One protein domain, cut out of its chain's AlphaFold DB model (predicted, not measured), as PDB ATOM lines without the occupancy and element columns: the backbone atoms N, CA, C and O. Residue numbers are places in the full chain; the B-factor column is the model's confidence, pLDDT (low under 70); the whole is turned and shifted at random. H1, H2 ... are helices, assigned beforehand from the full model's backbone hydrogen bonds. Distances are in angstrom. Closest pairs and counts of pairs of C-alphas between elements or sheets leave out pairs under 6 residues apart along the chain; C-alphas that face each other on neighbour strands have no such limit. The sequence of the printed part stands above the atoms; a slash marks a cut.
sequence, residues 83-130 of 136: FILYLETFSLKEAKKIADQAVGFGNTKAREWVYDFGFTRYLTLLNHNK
ATOM      1  N   PHE A  83     268.461 176.751 127.166       60.50
ATOM      2  CA  PHE A  83     267.964 175.896 128.235       60.50
ATOM      3  C   PHE A  83     266.614 176.354 128.808       60.50
ATOM      4  O   PHE A  83     265.812 175.485 129.097       60.50
ATOM      5  N   ILE A  84     266.319 177.655 128.957       66.94
ATOM      6  CA  ILE A  84     264.986 178.125 129.401       66.94
ATOM      7  C   ILE A  84     263.933 177.923 128.312       66.94
ATOM      8  O   ILE A  84     262.824 177.505 128.623       66.94
ATOM      9  N   LEU A  85     264.282 178.165 127.047       65.88
ATOM     10  CA  LEU A  85     263.388 177.874 125.919       65.88
ATOM     11  C   LEU A  85     263.108 176.368 125.796       65.88
ATOM     12  O   LEU A  85     261.970 175.957 125.566       65.88
ATOM     13  N   TYR A  86     264.134 175.545 126.005       64.00
ATOM     14  CA  TYR A  86     264.021 174.093 126.074       64.00
ATOM     15  C   TYR A  86     263.194 173.657 127.292       64.00
ATOM     16  O   TYR A  86     262.310 172.826 127.143       64.00
ATOM     17  N   LEU A  87     263.383 174.278 128.461       68.19
ATOM     18  CA  LEU A  87     262.533 174.093 129.645       68.19
ATOM     19  C   LEU A  87     261.064 174.353 129.287       68.19
ATOM     20  O   LEU A  87     260.251 173.453 129.384       68.19
ATOM     21  N   GLU A  88     260.722 175.539 128.779       67.44
ATOM     22  CA  GLU A  88     259.327 175.902 128.488       67.44
ATOM     23  C   GLU A  88     258.653 174.939 127.489       67.44
ATOM     24  O   GLU A  88     257.485 174.599 127.652       67.44
ATOM     25  N   THR A  89     259.369 174.464 126.467       69.56
ATOM     26  CA  THR A  89     258.761 173.684 125.372       69.56
ATOM     27  C   THR A  89     258.875 172.168 125.535       69.56
ATOM     28  O   THR A  89     257.901 171.449 125.299       69.56
ATOM     29  N   PHE A  90     260.047 171.666 125.926       69.12
ATOM     30  CA  PHE A  90     260.317 170.238 126.077       69.12
ATOM     31  C   PHE A  90     259.740 169.710 127.393       69.12
ATOM     32  O   PHE A  90     259.074 168.673 127.412       69.12
ATOM     33  N   SER A  91     259.931 170.450 128.489       70.44
ATOM     34  CA  SER A  91     259.554 169.965 129.815       70.44
ATOM     35  C   SER A  91     258.052 169.844 129.988       70.44
ATOM     36  O   SER A  91     257.614 168.932 130.671       70.44
ATOM     37  N   LEU A  92     257.253 170.737 129.397       78.69
ATOM     38  CA  LEU A  92     255.795 170.680 129.526       78.69
ATOM     39  C   LEU A  92     255.218 169.443 128.838       78.69
ATOM     40  O   LEU A  92     254.345 168.780 129.393       78.69
ATOM     41  N   LYS A  93     255.724 169.108 127.645       84.69
ATOM     42  CA  LYS A  93     255.295 167.912 126.912       84.69
ATOM     43  C   LYS A  93     255.656 166.641 127.674       84.69
ATOM     44  O   LYS A  93     254.816 165.755 127.813       84.69
ATOM     45  N   GLU A  94     256.879 166.573 128.190       83.38
ATOM     46  CA  GLU A  94     257.363 165.390 128.897       83.38
ATOM     47  C   GLU A  94     256.747 165.253 130.297       83.38
ATOM     48  O   GLU A  94     256.308 164.169 130.676       83.38
ATOM     49  N   ALA A  95     256.613 166.361 131.033       86.50
ATOM     50  CA  ALA A  95     255.922 166.392 132.319       86.50
ATOM     51  C   ALA A  95     254.472 165.939 132.178       86.50
ATOM     52  O   ALA A  95     253.996 165.172 133.010       86.50
ATOM     53  N   LYS A  96     253.786 166.363 131.108       89.62
ATOM     54  CA  LYS A  96     252.420 165.924 130.826       89.62
ATOM     55  C   LYS A  96     252.347 164.421 130.564       89.62
ATOM     56  O   LYS A  96     251.512 163.766 131.169       89.62
ATOM     57  N   LYS A  97     253.242 163.859 129.742       90.50
ATOM     58  CA  LYS A  97     253.290 162.403 129.509       90.50
ATOM     59  C   LYS A  97     253.472 161.616 130.807       90.50
ATOM     60  O   LYS A  97     252.732 160.669 131.047       90.50
ATOM     61  N   ILE A  98     254.432 162.018 131.640       89.50
ATOM     62  CA  ILE A  98     254.721 161.337 132.911       89.50
ATOM     63  C   ILE A  98     253.546 161.487 133.887       89.50
ATOM     64  O   ILE A  98     253.166 160.521 134.547       89.50
ATOM     65  N   ALA A  99     252.936 162.672 133.954       91.69
ATOM     66  CA  ALA A  99     251.744 162.911 134.760       91.69
ATOM     67  C   ALA A  99     250.566 162.037 134.302       91.69
ATOM     68  O   ALA A  99     249.934 161.392 135.134       91.69
ATOM     69  N   ASP A 100     250.305 161.960 132.996       93.56
ATOM     70  CA  ASP A 100     249.230 161.144 132.427       93.56
ATOM     71  C   ASP A 100     249.461 159.644 132.700       93.56
ATOM     72  O   ASP A 100     248.524 158.938 133.072       93.56
ATOM     73  N   GLN A 101     250.708 159.162 132.609       93.88
ATOM     74  CA  GLN A 101     251.073 157.789 132.988       93.88
ATOM     75  C   GLN A 101     250.810 157.511 134.474       93.88
ATOM     76  O   GLN A 101     250.199 156.503 134.820       93.88
ATOM     77  N   ALA A 102     251.227 158.417 135.360       91.50
ATOM     78  CA  ALA A 102     251.010 158.276 136.797       91.50
ATOM     79  C   ALA A 102     249.518 158.326 137.173       91.50
ATOM     80  O   ALA A 102     249.080 157.573 138.044       91.50
ATOM     81  N   VAL A 103     248.721 159.150 136.481       95.19
ATOM     82  CA  VAL A 103     247.254 159.142 136.603       95.19
ATOM     83  C   VAL A 103     246.682 157.802 136.138       95.19
ATOM     84  O   VAL A 103     245.823 157.250 136.823       95.19
ATOM     85  N   GLY A 104     247.181 157.247 135.028       92.56
ATOM     86  CA  GLY A 104     246.805 155.916 134.539       92.56
ATOM     87  C   GLY A 104     247.100 154.787 135.534       92.56
ATOM     88  O   GLY A 104     246.361 153.810 135.585       92.56
ATOM     89  N   PHE A 105     248.118 154.952 136.382       93.75
ATOM     90  CA  PHE A 105     248.432 154.039 137.488       93.75
ATOM     91  C   PHE A 105     247.653 154.319 138.786       93.75
ATOM     92  O   PHE A 105     247.931 153.709 139.816       93.75
ATOM     93  N   GLY A 106     246.669 155.225 138.760       93.25
ATOM     94  CA  GLY A 106     245.787 155.514 139.893       93.25
ATOM     95  C   GLY A 106     246.206 156.708 140.757       93.25
ATOM     96  O   GLY A 106     245.486 157.059 141.692       93.25
ATOM     97  N   ASN A 107     247.314 157.392 140.448       93.00
ATOM     98  CA  ASN A 107     247.705 158.616 141.151       93.00
ATOM     99  C   ASN A 107     247.079 159.858 140.500       93.00
ATOM    100  O   ASN A 107     247.706 160.571 139.717       93.00
ATOM    101  N   THR A 108     245.836 160.156 140.863       90.75
ATOM    102  CA  THR A 108     245.081 161.296 140.318       90.75
ATOM    103  C   THR A 108     245.724 162.658 140.603       90.75
ATOM    104  O   THR A 108     245.588 163.574 139.788       90.75
ATOM    105  N   LYS A 109     246.485 162.789 141.700       91.62
ATOM    106  CA  LYS A 109     247.212 164.023 142.056       91.62
ATOM    107  C   LYS A 109     248.367 164.331 141.104       91.62
ATOM    108  O   LYS A 109     248.799 165.475 141.027       91.62
ATOM    109  N   ALA A 110     248.847 163.348 140.340       90.56
ATOM    110  CA  ALA A 110     249.948 163.556 139.401       90.56
ATOM    111  C   ALA A 110     249.616 164.566 138.290       90.56
ATOM    112  O   ALA A 110     250.518 165.177 137.723       90.56
ATOM    113  N   ARG A 111     248.329 164.828 138.029       89.12
ATOM    114  CA  ARG A 111     247.888 165.875 137.098       89.12
ATOM    115  C   ARG A 111     248.383 167.275 137.501       89.12
ATOM    116  O   ARG A 111     248.579 168.120 136.632       89.12
ATOM    117  N   GLU A 112     248.635 167.509 138.790       90.69
ATOM    118  CA  GLU A 112     249.150 168.785 139.301       90.69
ATOM    119  C   GLU A 112     250.647 168.986 139.017       90.69
ATOM    120  O   GLU A 112     251.117 170.121 138.972       90.69
ATOM    121  N   TRP A 113     251.398 167.911 138.750       90.06
ATOM    122  CA  TRP A 113     252.850 167.971 138.545       90.06
ATOM    123  C   TRP A 113     253.251 168.816 137.335       90.06
ATOM    124  O   TRP A 113     254.322 169.417 137.323       90.06
ATOM    125  N   VAL A 114     252.380 168.918 136.329       85.75
ATOM    126  CA  VAL A 114     252.605 169.756 135.139       85.75
ATOM    127  C   VAL A 114     252.714 171.243 135.505       85.75
ATOM    128  O   VAL A 114     253.397 171.997 134.814       85.75
ATOM    129  N   TYR A 115     252.079 171.661 136.603       83.25
ATOM    130  CA  TYR A 115     252.114 173.038 137.100       83.25
ATOM    131  C   TYR A 115     253.245 173.282 138.108       83.25
ATOM    132  O   TYR A 115     253.507 174.429 138.472       83.25
ATOM    133  N   ASP A 116     253.944 172.229 138.540       84.75
ATOM    134  CA  ASP A 116     255.089 172.339 139.431       84.75
ATOM    135  C   ASP A 116     256.358 172.711 138.635       84.75
ATOM    136  O   ASP A 116     256.906 171.950 137.826       84.75
ATOM    137  N   PHE A 117     256.854 173.927 138.884       77.69
ATOM    138  CA  PHE A 117     258.074 174.432 138.257       77.69
ATOM    139  C   PHE A 117     259.333 173.645 138.669       77.69
ATOM    140  O   PHE A 117     260.282 173.516 137.894       77.69
ATOM    141  N   GLY A 118     259.366 173.118 139.894       78.44
ATOM    142  CA  GLY A 118     260.432 172.246 140.378       78.44
ATOM    143  C   GLY A 118     260.464 170.927 139.613       78.44
ATOM    144  O   GLY A 118     261.530 170.521 139.142       78.44
ATOM    145  N   PHE A 119     259.298 170.312 139.411       83.38
ATOM    146  CA  PHE A 119     259.156 169.061 138.662       83.38
ATOM    147  C   PHE A 119     259.587 169.206 137.196       83.38
ATOM    148  O   PHE A 119     260.440 168.466 136.701       83.38
ATOM    149  N   THR A 120     259.065 170.218 136.507       81.44
ATOM    150  CA  THR A 120     259.409 170.511 135.105       81.44
ATOM    151  C   THR A 120     260.898 170.819 134.919       81.44
ATOM    152  O   THR A 120     261.548 170.306 134.000       81.44
ATOM    153  N   ARG A 121     261.496 171.590 135.832       78.94
ATOM    154  CA  ARG A 121     262.939 171.851 135.839       78.94
ATOM    155  C   ARG A 121     263.768 170.590 136.078       78.94
ATOM    156  O   ARG A 121     264.789 170.423 135.410       78.94
ATOM    157  N   TYR A 122     263.343 169.720 136.992       81.31
ATOM    158  CA  TYR A 122     264.015 168.451 137.267       81.31
ATOM    159  C   TYR A 122     264.044 167.552 136.025       81.31
ATOM    160  O   TYR A 122     265.120 167.119 135.619       81.31
ATOM    161  N   LEU A 123     262.904 167.364 135.353       83.44
ATOM    162  CA  LEU A 123     262.825 166.565 134.124       83.44
ATOM    163  C   LEU A 123     263.699 167.120 132.996       83.44
ATOM    164  O   LEU A 123     264.314 166.362 132.247       83.44
ATOM    165  N   THR A 124     263.785 168.445 132.891       76.06
ATOM    166  CA  THR A 124     264.617 169.102 131.875       76.06
ATOM    167  C   THR A 124     266.099 168.872 132.136       76.06
ATOM    168  O   THR A 124     266.843 168.559 131.212       76.06
ATOM    169  N   LEU A 125     266.535 169.009 133.393       75.75
ATOM    170  CA  LEU A 125     267.911 168.709 133.792       75.75
ATOM    171  C   LEU A 125     268.228 167.232 133.590       75.75
ATOM    172  O   LEU A 125     269.295 166.917 133.076       75.75
ATOM    173  N   LEU A 126     267.308 166.344 133.961       81.06
ATOM    174  CA  LEU A 126     267.475 164.914 133.766       81.06
ATOM    175  C   LEU A 126     267.671 164.599 132.283       81.06
ATOM    176  O   LEU A 126     268.634 163.928 131.945       81.06
ATOM    177  N   ASN A 127     266.818 165.131 131.401       74.19
ATOM    178  CA  ASN A 127     266.921 164.894 129.964       74.19
ATOM    179  C   ASN A 127     268.182 165.512 129.345       74.19
ATOM    180  O   ASN A 127     268.889 164.845 128.604       74.19
ATOM    181  N   HIS A 128     268.514 166.749 129.714       67.06
ATOM    182  CA  HIS A 128     269.726 167.412 129.235       67.06
ATOM    183  C   HIS A 128     271.010 166.658 129.616       67.06
ATOM    184  O   HIS A 128     271.989 166.712 128.880       67.06
ATOM    185  N   ASN A 129     270.996 165.951 130.751       72.00
ATOM    186  CA  ASN A 129     272.102 165.120 131.217       72.00
ATOM    187  C   ASN A 129     271.950 163.635 130.841       72.00
ATOM    188  O   ASN A 129     272.759 162.823 131.291       72.00
ATOM    189  N   LYS A 130     270.936 163.247 130.050       73.88
ATOM    190  CA  LYS A 130     270.846 161.865 129.569       73.88
ATOM    191  C   LYS A 130     272.052 161.592 128.665       73.88
ATOM    192  O   LYS A 130     272.279 162.362 127.728       73.88
TER     193      LYS A 130
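What this domain is: This is residues 83 to 130 of the 136 residues of an uncharacterized protein of Candidatus Bathyarchaeota archaeon (UniProt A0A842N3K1). One long helix, H1, makes the longest axis, with a shorter helix, H2, folded back along its later part as a hairpin and a third, H3, crossing its earlier part. The 48 printed residues have three named helices, H1, H2, H3 in chain order, and no named strand: all helix. The whole is compact, radius of gyration of the C-alphas 10.6 A, but elongated, spanning 32 by 20 by 14 A.

How they stand to each other: H1, residues 83 to 104, has a kink of 38 degrees near residue 90. H2, residues 108 to 115, touches H1, forming a helical hairpin at a shallow tilt of 6 degrees, opposite ways; the closest C-alphas, of Ala 99 and Ala 110, are 5.0 A apart. H3, residues 117 to 128, touches residues 86 to 95 of H1 with its residues 119 to 124 alone, about perpendicular at 75 degrees; the closest C-alphas, of Ser 91 and Thr 120, are 5.3 A apart. H2 and H3 only just touch, only at the corner, with 3 pairs of C-alphas within 8 A, the closest those of Trp 113 and Phe 119, 6.4 A. Every O i to N i+4 pair is within hydrogen-bond range in H3, 16 of 18 in H1 and 0 of 4 in H2, where 4 of 5 O i to N i+3 pairs are.

Where its parts are: H1 runs 29.8 A from C-alpha 83 at (267.964, 175.896, 128.235), H2 14.1 A, and H3 16.3 A to C-alpha 128 at (269.726, 167.412, 129.235).

The domain as a whole: The C-alphas of Phe 83 and Gly 106 are farthest apart, 32.3 A. The printed part has no cut, and both links are tight. Residues 83 to 90 and 128 have pLDDT under 70.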